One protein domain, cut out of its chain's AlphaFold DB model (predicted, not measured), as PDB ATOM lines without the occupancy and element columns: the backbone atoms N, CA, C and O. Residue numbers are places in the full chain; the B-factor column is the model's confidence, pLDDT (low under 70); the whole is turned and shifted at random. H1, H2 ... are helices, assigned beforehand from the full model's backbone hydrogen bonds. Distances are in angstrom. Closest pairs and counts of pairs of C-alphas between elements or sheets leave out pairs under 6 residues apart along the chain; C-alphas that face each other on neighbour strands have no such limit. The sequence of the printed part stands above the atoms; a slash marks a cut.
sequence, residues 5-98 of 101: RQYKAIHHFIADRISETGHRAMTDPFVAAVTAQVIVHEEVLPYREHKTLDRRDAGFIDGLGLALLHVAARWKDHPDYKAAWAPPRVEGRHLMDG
ATOM      1  N   ARG A   5      89.069  75.915 138.364       87.88
ATOM      2  CA  ARG A   5      88.866  77.339 138.672       87.88
ATOM      3  C   ARG A   5      88.163  77.553 140.013       87.88
ATOM      4  O   ARG A   5      88.519  78.471 140.746       87.88
ATOM      5  N   GLN A   6      87.164  76.734 140.326       88.44
ATOM      6  CA  GLN A   6      86.464  76.809 141.606       88.44
ATOM      7  C   GLN A   6      87.368  76.381 142.768       88.44
ATOM      8  O   GLN A   6      87.313  77.029 143.807       88.44
ATOM      9  N   TYR A   7      88.239  75.381 142.588       90.25
ATOM     10  CA  TYR A   7      89.240  75.025 143.600       90.25
ATOM     11  C   TYR A   7      90.217  76.168 143.882       90.25
ATOM     12  O   TYR A   7      90.410  76.509 145.043       90.25
ATOM     13  N   LYS A   8      90.728  76.842 142.844       91.88
ATOM     14  CA  LYS A   8      91.568  78.040 143.023       91.88
ATOM     15  C   LYS A   8      90.844  79.158 143.777       91.88
ATOM     16  O   LYS A   8      91.420  79.803 144.643       91.88
ATOM     17  N   ALA A   9      89.558  79.377 143.491       94.00
ATOM     18  CA  ALA A   9      88.765  80.365 144.225       94.00
ATOM     19  C   ALA A   9      88.609  80.003 145.714       94.00
ATOM     20  O   ALA A   9      88.663  80.888 146.564       94.00
ATOM     21  N   ILE A  10      88.453  78.714 146.031       94.81
ATOM     22  CA  ILE A  10      88.412  78.221 147.415       94.81
ATOM     23  C   ILE A  10      89.767  78.416 148.102       94.81
ATOM     24  O   ILE A  10      89.793  78.840 149.253       94.81
ATOM     25  N   HIS A  11      90.880  78.153 147.408       95.38
ATOM     26  CA  HIS A  11      92.230  78.388 147.930       95.38
ATOM     27  C   HIS A  11      92.424  79.834 148.369       95.38
ATOM     28  O   HIS A  11      92.776  80.069 149.523       95.38
ATOM     29  N   HIS A  12      92.119  80.789 147.487       95.50
ATOM     30  CA  HIS A  12      92.209  82.213 147.808       95.50
ATOM     31  C   HIS A  12      91.296  82.594 148.970       95.50
ATOM     32  O   HIS A  12      91.756  83.208 149.923       95.50
ATOM     33  N   PHE A  13      90.038  82.148 148.951       95.81
ATOM     34  CA  PHE A  13      89.112  82.415 150.048       95.81
ATOM     35  C   PHE A  13      89.649  81.913 151.397       95.81
ATOM     36  O   PHE A  13      89.594  82.637 152.385       95.81
ATOM     37  N   ILE A  14      90.187  80.691 151.457       94.75
ATOM     38  CA  ILE A  14      90.757  80.137 152.692       94.75
ATOM     39  C   ILE A  14      92.000  80.924 153.120       94.75
ATOM     40  O   ILE A  14      92.132  81.241 154.302       94.75
ATOM     41  N   ALA A  15      92.889  81.256 152.182       92.88
ATOM     42  CA  ALA A  15      94.092  82.032 152.465       92.88
ATOM     43  C   ALA A  15      93.752  83.419 153.038       92.88
ATOM     44  O   ALA A  15      94.329  83.820 154.050       92.88
ATOM     45  N   ASP A  16      92.757  84.101 152.465       93.81
ATOM     46  CA  ASP A  16      92.279  85.400 152.944       93.81
ATOM     47  C   ASP A  16      91.736  85.283 154.375       93.81
ATOM     48  O   ASP A  16      92.145  86.032 155.264       93.81
ATOM     49  N   ARG A  17      90.893  84.278 154.643       92.31
ATOM     50  CA  ARG A  17      90.331  84.048 155.985       92.31
ATOM     51  C   ARG A  17      91.389  83.685 157.026       92.31
ATOM     52  O   ARG A  17      91.262  84.070 158.187       92.31
ATOM     53  N   ILE A  18      92.442  82.969 156.632       89.50
ATOM     54  CA  ILE A  18      93.594  82.715 157.504       89.50
ATOM     55  C   ILE A  18      94.339  84.021 157.788       89.50
ATOM     56  O   ILE A  18      94.658  84.295 158.943       89.50
ATOM     57  N   SER A  19      94.574  84.860 156.778       87.38
ATOM     58  CA  SER A  19      95.298  86.125 156.955       87.38
ATOM     59  C   SER A  19      94.608  87.075 157.948       87.38
ATOM     60  O   SER A  19      95.269  87.738 158.749       87.38
ATOM     61  N   GLU A  20      93.273  87.056 157.988       86.19
ATOM     62  CA  GLU A  20      92.454  87.848 158.912       86.19
ATOM     63  C   GLU A  20      92.571  87.405 160.375       86.19
ATOM     64  O   GLU A  20      92.308  88.198 161.280       86.19
ATOM     65  N   THR A  21      93.012  86.169 160.643       78.75
ATOM     66  CA  THR A  21      93.250  85.702 162.023       78.75
ATOM     67  C   THR A  21      94.502  86.320 162.667       78.75
ATOM     68  O   THR A  21      94.717  86.188 163.878       78.75
ATOM     69  N   GLY A  22      95.292  87.078 161.895       74.25
ATOM     70  CA  GLY A  22      96.394  87.900 162.387       74.25
ATOM     71  C   GLY A  22      97.540  87.088 162.996       74.25
ATOM     72  O   GLY A  22      97.757  85.930 162.665       74.25
ATOM     73  N   HIS A  23      98.293  87.678 163.929       67.50
ATOM     74  CA  HIS A  23      99.512  87.059 164.482       67.50
ATOM     75  C   HIS A  23      99.265  85.738 165.239       67.50
ATOM     76  O   HIS A  23     100.192  84.951 165.413       67.50
ATOM     77  N   ARG A  24      98.022  85.464 165.668       67.00
ATOM     78  CA  ARG A  24      97.647  84.185 166.302       67.00
ATOM     79  C   ARG A  24      97.612  83.019 165.309       67.00
ATOM     80  O   ARG A  24      97.734  81.878 165.732       67.00
ATOM     81  N   ALA A  25      97.522  83.307 164.011       68.69
ATOM     82  CA  ALA A  25      97.551  82.322 162.934       68.69
ATOM     83  C   ALA A  25      98.831  81.468 162.945       68.69
ATOM     84  O   ALA A  25      98.787  80.279 162.654       68.69
ATOM     85  N   MET A  26      99.975  82.060 163.313       64.81
ATOM     86  CA  MET A  26     101.283  81.393 163.238       64.81
ATOM     87  C   MET A  26     101.494  80.301 164.291       64.81
ATOM     88  O   MET A  26     102.354  79.442 164.109       64.81
ATOM     89  N   THR A  27     100.745  80.331 165.393       81.12
ATOM     90  CA  THR A  27     100.830  79.324 166.461       81.12
ATOM     91  C   THR A  27      99.600  78.427 166.526       81.12
ATOM     92  O   THR A  27      99.559  77.524 167.360       81.12
ATOM     93  N   ASP A  28      98.612  78.653 165.657       87.31
ATOM     94  CA  ASP A  28      97.393  77.859 165.590       87.31
ATOM     95  C   ASP A  28      97.639  76.575 164.763       87.31
ATOM     96  O   ASP A  28      97.875  76.650 163.549       87.31
ATOM     97  N   PRO A  29      97.564  75.375 165.378       87.62
ATOM     98  CA  PRO A  29      97.773  74.113 164.671       87.62
ATOM     99  C   PRO A  29      96.773  73.874 163.536       87.62
ATOM    100  O   PRO A  29      97.116  73.244 162.536       87.62
ATOM    101  N   PHE A  30      95.541  74.377 163.667       87.19
ATOM    102  CA  PHE A  30      94.533  74.277 162.618       87.19
ATOM    103  C   PHE A  30      94.940  75.112 161.406       87.19
ATOM    104  O   PHE A  30      94.892  74.616 160.281       87.19
ATOM    105  N   VAL A  31      95.397  76.348 161.624       89.69
ATOM    106  CA  VAL A  31      95.879  77.211 160.537       89.69
ATOM    107  C   VAL A  31      97.074  76.581 159.830       89.69
ATOM    108  O   VAL A  31      97.093  76.534 158.599       89.69
ATOM    109  N   ALA A  32      98.038  76.047 160.582       88.44
ATOM    110  CA  ALA A  32      99.192  75.358 160.011       88.44
ATOM    111  C   ALA A  32      98.774  74.161 159.135       88.44
ATOM    112  O   ALA A  32      99.224  74.042 157.993       88.44
ATOM    113  N   ALA A  33      97.867  73.314 159.631       90.81
ATOM    114  CA  ALA A  33      97.367  72.152 158.897       90.81
ATOM    115  C   ALA A  33      96.600  72.543 157.625       90.81
ATOM    116  O   ALA A  33      96.835  71.976 156.559       90.81
ATOM    117  N   VAL A  34      95.712  73.540 157.707       93.31
ATOM    118  CA  VAL A  34      94.959  74.025 156.541       93.31
ATOM    119  C   VAL A  34      95.889  74.659 155.512       93.31
ATOM    120  O   VAL A  34      95.732  74.407 154.321       93.31
ATOM    121  N   THR A  35      96.875  75.439 155.950       91.88
ATOM    122  CA  THR A  35      97.852  76.072 155.054       91.88
ATOM    123  C   THR A  35      98.641  75.014 154.286       91.88
ATOM    124  O   THR A  35      98.732  75.082 153.062       91.88
ATOM    125  N   ALA A  36      99.137  73.984 154.981       92.50
ATOM    126  CA  ALA A  36      99.817  72.860 154.345       92.50
ATOM    127  C   ALA A  36      98.908  72.145 153.329       92.50
ATOM    128  O   ALA A  36      99.334  71.855 152.214       92.50
ATOM    129  N   GLN A  37      97.639  71.923 153.679       94.69
ATOM    130  CA  GLN A  37      96.656  71.303 152.791       94.69
ATOM    131  C   GLN A  37      96.382  72.142 151.531       94.69
ATOM    132  O   GLN A  37      96.257  71.582 150.442       94.69
ATOM    133  N   VAL A  38      96.283  73.471 151.663       95.19
ATOM    134  CA  VAL A  38      96.107  74.390 150.526       95.19
ATOM    135  C   VAL A  38      97.305  74.302 149.586       95.19
ATOM    136  O   VAL A  38      97.091  74.078 148.398       95.19
ATOM    137  N   ILE A  39      98.532  74.378 150.120       94.44
ATOM    138  CA  ILE A  39      99.777  74.283 149.339       94.44
ATOM    139  C   ILE A  39      99.838  72.953 148.583       94.44
ATOM    140  O   ILE A  39     100.019  72.937 147.369       94.44
ATOM    141  N   VAL A  40      99.631  71.829 149.279       95.31
ATOM    142  CA  VAL A  40      99.652  70.503 148.643       95.31
ATOM    143  C   VAL A  40      98.604  70.418 147.541       95.31
ATOM    144  O   VAL A  40      98.909  69.948 146.448       95.31
ATOM    145  N   HIS A  41      97.376  70.877 147.800       95.38
ATOM    146  CA  HIS A  41      96.322  70.824 146.794       95.38
ATOM    147  C   HIS A  41      96.631  71.728 145.592       95.38
ATOM    148  O   HIS A  41      96.361  71.327 144.468       95.38
ATOM    149  N   GLU A  42      97.200  72.917 145.800       94.31
ATOM    150  CA  GLU A  42      97.605  73.828 144.724       94.31
ATOM    151  C   GLU A  42      98.671  73.211 143.807       94.31
ATOM    152  O   GLU A  42      98.528  73.288 142.587       94.31
ATOM    153  N   GLU A  43      99.661  72.522 144.376       93.00
ATOM    154  CA  GLU A  43     100.719  71.826 143.631       93.00
ATOM    155  C   GLU A  43     100.181  70.668 142.782       93.00
ATOM    156  O   GLU A  43     100.610  70.464 141.645       93.00
ATOM    157  N   VAL A  44      99.218  69.899 143.304       92.31
ATOM    158  CA  VAL A  44      98.691  68.723 142.587       92.31
ATOM    159  C   VAL A  44      97.530  69.049 141.640       92.31
ATOM    160  O   VAL A  44      97.242  68.286 140.717       92.31
ATOM    161  N   LEU A  45      96.860  70.188 141.828       91.44
ATOM    162  CA  LEU A  45      95.669  70.568 141.070       91.44
ATOM    163  C   LEU A  45      95.885  70.650 139.540       91.44
ATOM    164  O   LEU A  45      94.991  70.205 138.814       91.44
ATOM    165  N   PRO A  46      97.019  71.148 139.000       89.44
ATOM    166  CA  PRO A  46      97.274  71.149 137.556       89.44
ATOM    167  C   PRO A  46      97.264  69.753 136.922       89.44
ATOM    168  O   PRO A  46      96.881  69.608 135.762       89.44
ATOM    169  N   TYR A  47      97.633  68.714 137.676       88.00
ATOM    170  CA  TYR A  47      97.656  67.341 137.172       88.00
ATOM    171  C   TYR A  47      96.257  66.737 137.029       88.00
ATOM    172  O   TYR A  47      96.093  65.768 136.292       88.00
ATOM    173  N   ARG A  48      95.231  67.331 137.655       84.44
ATOM    174  CA  ARG A  48      93.831  66.881 137.574       84.44
ATOM    175  C   ARG A  48      93.295  66.817 136.143       84.44
ATOM    176  O   ARG A  48      92.437  65.997 135.836       84.44
ATOM    177  N   GLU A  49      93.782  67.698 135.274       80.88
ATOM    178  CA  GLU A  49      93.378  67.778 133.865       80.88
ATOM    179  C   GLU A  49      94.325  66.993 132.938       80.88
ATOM    180  O   GLU A  49      94.157  66.988 131.716       80.88
ATOM    181  N   HIS A  50      95.327  66.311 133.502       84.19
ATOM    182  CA  HIS A  50      96.293  65.550 132.730       84.19
ATOM    183  C   HIS A  50      95.656  64.277 132.159       84.19
ATOM    184  O   HIS A  50      95.056  63.475 132.872       84.19
ATOM    185  N   LYS A  51      95.834  64.048 130.852       77.44
ATOM    186  CA  LYS A  51      95.163  62.963 130.104       77.44
ATOM    187  C   LYS A  51      95.530  61.546 130.559       77.44
ATOM    188  O   LYS A  51      94.850  60.601 130.177       77.44
ATOM    189  N   THR A  52      96.612  61.395 131.317       82.06
ATOM    190  CA  THR A  52      97.115  60.098 131.801       82.06
ATOM    191  C   THR A  52      96.911  59.897 133.301       82.06
ATOM    192  O   THR A  52      97.482  58.961 133.853       82.06
ATOM    193  N   LEU A  53      96.170  60.784 133.972       84.25
ATOM    194  CA  LEU A  53      95.900  60.648 135.398       84.25
ATOM    195  C   LEU A  53      94.995  59.436 135.630       84.25
ATOM    196  O   LEU A  53      93.923  59.331 135.028       84.25
ATOM    197  N   ASP A  54      95.432  58.513 136.483       87.38
ATOM    198  CA  ASP A  54      94.614  57.357 136.817       87.38
ATOM    199  C   ASP A  54      93.443  57.745 137.743       87.38
ATOM    200  O   ASP A  54      93.375  58.838 138.316       87.38
ATOM    201  N   ARG A  55      92.475  56.834 137.887       81.31
ATOM    202  CA  ARG A  55      91.273  57.081 138.697       81.31
ATOM    203  C   ARG A  55      91.583  57.267 140.187       81.31
ATOM    204  O   ARG A  55      90.854  57.996 140.860       81.31
ATOM    205  N   ARG A  56      92.602  56.586 140.713       84.56
ATOM    206  CA  ARG A  56      92.990  56.661 142.126       84.56
ATOM    207  C   ARG A  56      93.576  58.038 142.423       84.56
ATOM    208  O   ARG A  56      93.147  58.669 143.385       84.56
ATOM    209  N   ASP A  57      94.495  58.509 141.592       87.31
ATOM    210  CA  ASP A  57      95.159  59.801 141.752       87.31
ATOM    211  C   ASP A  57      94.175  60.957 141.537       87.31
ATOM    212  O   ASP A  57      94.170  61.922 142.303       87.31
ATOM    213  N   ALA A  58      93.255  60.825 140.575       85.44
ATOM    214  CA  ALA A  58      92.136  61.754 140.420       85.44
ATOM    215  C   ALA A  58      91.262  61.818 141.685       85.44
ATOM    216  O   ALA A  58      90.935  62.906 142.161       85.44
ATOM    217  N   GLY A  59      90.930  60.656 142.262       85.25
ATOM    218  CA  GLY A  59      90.178  60.562 143.512       85.25
ATOM    219  C   GLY A  59      90.921  61.157 144.710       85.25
ATOM    220  O   GLY A  59      90.298  61.801 145.552       85.25
ATOM    221  N   PHE A  60      92.247  61.003 144.771       88.75
ATOM    222  CA  PHE A  60      93.083  61.634 145.789       88.75
ATOM    223  C   PHE A  60      93.020  63.164 145.698       88.75
ATOM    224  O   PHE A  60      92.714  63.814 146.697       88.75
ATOM    225  N   ILE A  61      93.227  63.740 144.505       90.88
ATOM    226  CA  ILE A  61      93.153  65.195 144.290       90.88
ATOM    227  C   ILE A  61      91.759  65.726 144.660       90.88
ATOM    228  O   ILE A  61      91.646  66.684 145.423       90.88
ATOM    229  N   ASP A  62      90.691  65.075 144.188       86.50
ATOM    230  CA  ASP A  62      89.319  65.471 144.527       86.50
ATOM    231  C   ASP A  62      89.028  65.342 146.037       86.50
ATOM    232  O   ASP A  62      88.318  66.179 146.598       86.50
ATOM    233  N   GLY A  63      89.609  64.350 146.720       88.25
ATOM    234  CA  GLY A  63      89.513  64.188 148.173       88.25
ATOM    235  C   GLY A  63      90.170  65.332 148.951       88.25
ATOM    236  O   GLY A  63      89.584  65.843 149.910       88.25
ATOM    237  N   LEU A  64      91.345  65.800 148.513       92.31
ATOM    238  CA  LEU A  64      91.985  66.987 149.093       92.31
ATOM    239  C   LEU A  64      91.112  68.237 148.891       92.31
ATOM    240  O   LEU A  64      90.925  69.016 149.828       92.31
ATOM    241  N   GLY A  65      90.539  68.400 147.695       91.00
ATOM    242  CA  GLY A  65      89.597  69.475 147.386       91.00
ATOM    243  C   GLY A  65      88.333  69.428 148.250       91.00
ATOM    244  O   GLY A  65      87.888  70.462 148.750       91.00
ATOM    245  N   LEU A  66      87.784  68.235 148.494       89.56
ATOM    246  CA  LEU A  66      86.641  68.027 149.383       89.56
ATOM    247  C   LEU A  66      86.956  68.447 150.825       89.56
ATOM    248  O   LEU A  66      86.156  69.148 151.446       89.56
ATOM    249  N   ALA A  67      88.130  68.086 151.346       90.81
ATOM    250  CA  ALA A  67      88.559  68.523 152.673       90.81
ATOM    251  C   ALA A  67      88.592  70.061 152.782       90.81
ATOM    252  O   ALA A  67      88.116  70.626 153.768       90.81
ATOM    253  N   LEU A  68      89.062  70.753 151.738       93.75
ATOM    254  CA  LEU A  68      89.075  72.218 151.691       93.75
ATOM    255  C   LEU A  68      87.665  72.834 151.651       93.75
ATOM    256  O   LEU A  68      87.456  73.891 152.243       93.75
ATOM    257  N   LEU A  69      86.668  72.175 151.047       92.62
ATOM    258  CA  LEU A  69      85.264  72.618 151.133       92.62
ATOM    259  C   LEU A  69      84.737  72.584 152.568       92.62
ATOM    260  O   LEU A  69      84.072  73.519 153.015       92.62
ATOM    261  N   HIS A  70      85.055  71.520 153.309       91.25
ATOM    262  CA  HIS A  70      84.687  71.410 154.721       91.25
ATOM    263  C   HIS A  70      85.377  72.477 155.577       91.25
ATOM    264  O   HIS A  70      84.756  73.028 156.486       91.25
ATOM    265  N   VAL A  71      86.630  72.815 155.264       92.62
ATOM    266  CA  VAL A  71      87.335  73.935 155.898       92.62
ATOM    267  C   VAL A  71      86.644  75.262 155.581       92.62
ATOM    268  O   VAL A  71      86.315  76.009 156.502       92.62
ATOM    269  N   ALA A  72      86.351  75.538 154.307       93.81
ATOM    270  CA  ALA A  72      85.692  76.770 153.877       93.81
ATOM    271  C   ALA A  72      84.307  76.957 154.521       93.81
ATOM    272  O   ALA A  72      83.930  78.078 154.859       93.81
ATOM    273  N   ALA A  73      83.565  75.868 154.760       93.06
ATOM    274  CA  ALA A  73      82.258  75.898 155.418       93.06
ATOM    275  C   ALA A  73      82.283  76.447 156.859       93.06
ATOM    276  O   ALA A  73      81.234  76.832 157.377       93.06
ATOM    277  N   ARG A  74      83.455  76.556 157.503       90.62
ATOM    278  CA  ARG A  74      83.593  77.263 158.791       90.62
ATOM    279  C   ARG A  74      83.254  78.750 158.683       90.62
ATOM    280  O   ARG A  74      82.821  79.340 159.665       90.62
ATOM    281  N   TRP A  75      83.404  79.328 157.495       92.44
ATOM    282  CA  TRP A  75      83.073  80.717 157.184       92.44
ATOM    283  C   TRP A  75      81.812  80.824 156.318       92.44
ATOM    284  O   TRP A  75      81.692  81.753 155.525       92.44
ATOM    285  N   LYS A  76      80.861  79.888 156.449       93.31
ATOM    286  CA  LYS A  76      79.621  79.871 155.645       93.31
ATOM    287  C   LYS A  76      78.789  81.158 155.736       93.31
ATOM    288  O   LYS A  76      78.055  81.466 154.805       93.31
ATOM    289  N   ASP A  77      78.906  81.882 156.849       92.81
ATOM    290  CA  ASP A  77      78.168  83.120 157.114       92.81
ATOM    291  C   ASP A  77      78.943  84.371 156.639       92.81
ATOM    292  O   ASP A  77      78.466  85.496 156.776       92.81
ATOM    293  N   HIS A  78      80.145  84.194 156.071       94.25
ATOM    294  CA  HIS A  78      80.953  85.285 155.528       94.25
ATOM    295  C   HIS A  78      80.390  85.774 154.173       94.25
ATOM    296  O   HIS A  78      80.088  84.937 153.324       94.25
ATOM    297  N   PRO A  79      80.318  87.094 153.891       94.25
ATOM    298  CA  PRO A  79      79.749  87.628 152.640       94.25
ATOM    299  C   PRO A  79      80.381  87.086 151.346       94.25
ATOM    300  O   PRO A  79      79.699  86.881 150.342       94.25
ATOM    301  N   ASP A  80      81.691  86.832 151.371       94.44
ATOM    302  CA  ASP A  80      82.415  86.282 150.215       94.44
ATOM    303  C   ASP A  80      82.188  84.780 149.996       94.44
ATOM    304  O   ASP A  80      82.515  84.267 148.920       94.44
ATOM    305  N   TYR A  81      81.625  84.074 150.982       94.00
ATOM    306  CA  TYR A  81      81.350  82.648 150.872       94.00
ATOM    307  C   TYR A  81      80.357  82.372 149.739       94.00
ATOM    308  O   TYR A  81      79.339  83.049 149.583       94.00
ATOM    309  N   LYS A  82      80.639  81.355 148.920       92.00
ATOM    310  CA  LYS A  82      79.752  80.938 147.829       92.00
ATOM    311  C   LYS A  82      79.075  79.624 148.183       92.00
ATOM    312  O   LYS A  82      79.742  78.649 148.506       92.00
ATOM    313  N   ALA A  83      77.757  79.554 147.998       87.31
ATOM    314  CA  ALA A  83      76.977  78.331 148.224       87.31
ATOM    315  C   ALA A  83      77.471  77.125 147.399       87.31
ATOM    316  O   ALA A  83      77.331  75.984 147.823       87.31
ATOM    317  N   ALA A  84      78.104  77.369 146.245       85.00
ATOM    318  CA  ALA A  84      78.743  76.331 145.432       85.00
ATOM    319  C   ALA A  84      79.938  75.642 146.126       85.00
ATOM    320  O   ALA A  84      80.399  74.609 145.646       85.00
ATOM    321  N   TRP A  85      80.447  76.208 147.223       88.94
ATOM    322  CA  TRP A  85      81.493  75.625 148.065       88.94
ATOM    323  C   TRP A  85      80.932  74.823 149.242       88.94
ATOM    324  O   TRP A  85      81.696  74.361 150.087       88.94
ATOM    325  N   ALA A  86      79.607  74.675 149.339       86.94
ATOM    326  CA  ALA A  86      79.018  73.808 150.343       86.94
ATOM    327  C   ALA A  86      79.516  72.374 150.101       86.94
ATOM    328  O   ALA A  86      79.349  71.859 148.988       86.94
ATOM    329  N   PRO A  87      80.136  71.725 151.102       82.69
ATOM    330  CA  PRO A  87      80.545  70.345 150.945       82.69
ATOM    331  C   PRO A  87      79.305  69.485 150.649       82.69
ATOM    332  O   PRO A  87      78.225  69.750 151.194       82.69
ATOM    333  N   PRO A  88      79.424  68.470 149.778       76.81
ATOM    334  CA  PRO A  88      78.339  67.533 149.540       76.81
ATOM    335  C   PRO A  88      77.899  66.910 150.868       76.81
ATOM    336  O   PRO A  88      78.716  66.657 151.756       76.81
ATOM    337  N   ARG A  89      76.592  66.665 151.013       66.94
ATOM    338  CA  ARG A  89      76.020  65.980 152.179       66.94
ATOM    339  C   ARG A  89      76.389  64.499 152.125       66.94
ATOM    340  O   ARG A  89      75.562  63.667 151.774       66.94
ATOM    341  N   VAL A  90      77.641  64.185 152.417       59.34
ATOM    342  CA  VAL A  90      78.095  62.819 152.650       59.34
ATOM    343  C   VAL A  90      78.407  62.736 154.131       59.34
ATOM    344  O   VAL A  90      79.289  63.431 154.634       59.34
ATOM    345  N   GLU A  91      77.622  61.954 154.861       55.19
ATOM    346  CA  GLU A  91      77.890  61.710 156.272       55.19
ATOM    347  C   GLU A  91      79.220  60.958 156.384       55.19
ATOM    348  O   GLU A  91      79.354  59.864 155.843       55.19
ATOM    349  N   GLY A  92      80.207  61.529 157.084       54.34
ATOM    350  CA  GLY A  92      81.564  60.970 157.163       54.34
ATOM    351  C   GLY A  92      81.631  59.510 157.632       54.34
ATOM    352  O   GLY A  92      82.561  58.807 157.255       54.34
ATOM    353  N   ARG A  93      80.618  59.023 158.369       51.50
ATOM    354  CA  ARG A  93      80.490  57.601 158.740       51.50
ATOM    355  C   ARG A  93      80.389  56.680 157.511       51.50
ATOM    356  O   ARG A  93      81.111  55.701 157.428       51.50
ATOM    357  N   HIS A  94      79.639  57.081 156.480       48.78
ATOM    358  CA  HIS A  94      79.460  56.291 155.255       48.78
ATOM    359  C   HIS A  94      80.751  56.191 154.421       48.78
ATOM    360  O   HIS A  94      80.873  55.302 153.589       48.78
ATOM    361  N   LEU A  95      81.719  57.093 154.631       49.22
ATOM    362  CA  LEU A  95      83.030  57.047 153.969       49.22
ATOM    363  C   LEU A  95      84.037  56.155 154.711       49.22
ATOM    364  O   LEU A  95      84.985  55.676 154.095       49.22
ATOM    365  N   MET A  96      83.847  55.952 156.016       55.00
ATOM    366  CA  MET A  96      84.741  55.160 156.871       55.00
ATOM    367  C   MET A  96      84.309  53.693 156.964       55.00
ATOM    368  O   MET A  96      85.156  52.829 157.171       55.00
ATOM    369  N   ASP A  97      83.018  53.414 156.762       53.50
ATOM    370  CA  ASP A  97      82.448  52.063 156.851       53.50
ATOM    371  C   ASP A  97      82.667  51.221 155.576       53.50
ATOM    372  O   ASP A  97      82.363  50.033 155.559       53.50
ATOM    373  N   GLY A  98      83.237  51.792 154.506       43.03
ATOM    374  CA  GLY A  98      83.604  51.052 153.288       43.03
ATOM    375  C   GLY A  98      82.429  50.576 152.420       43.03
ATOM    376  O   GLY A  98      82.664  49.958 151.380       43.03
TER     377      GLY A  98
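Overview. This is residues 5 to 98 of the 101 residues of an uncharacterized protein of Streptomyces sp. 62 (UniProt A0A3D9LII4). What shape? H1, H3 and H4 form an up-and-down bundle, with H2 at one corner and residues 89 to 98, including H5, sticking out. How large? The 94 printed residues, class all helix with five named helices, are compact, with radius of gyration of the C-alphas 14.2 A, spanning 41 by 28 by 25 A.

Arrangement. What touches? H1, residues 5 to 20, touches H3, residues 29 to 49, closest at C-alphas His 11 and Val 38, 6.1 A. H3 and H4, residues 55 to 75, form a hairpin. Which O i to N i+4 pairs are within hydrogen-bond range? Every pair is in H1 and H5, residues 92 to 96, 13 of 17 in H3, 15 of 17 in H4, and 0 of 2 in H2, residues 22 to 27, beside 2 of 3 O i to N i+3 pairs.

Along the chain. Where does H1 begin? C-alpha 5 is at (88.866, 77.339, 138.672). How long is H3? It spans 31.8 A.

Size, cuts and confidence. Any cut? The printed part has no cut. Where is confidence low? Residues 23 to 26 and 89 to 98 are under 70.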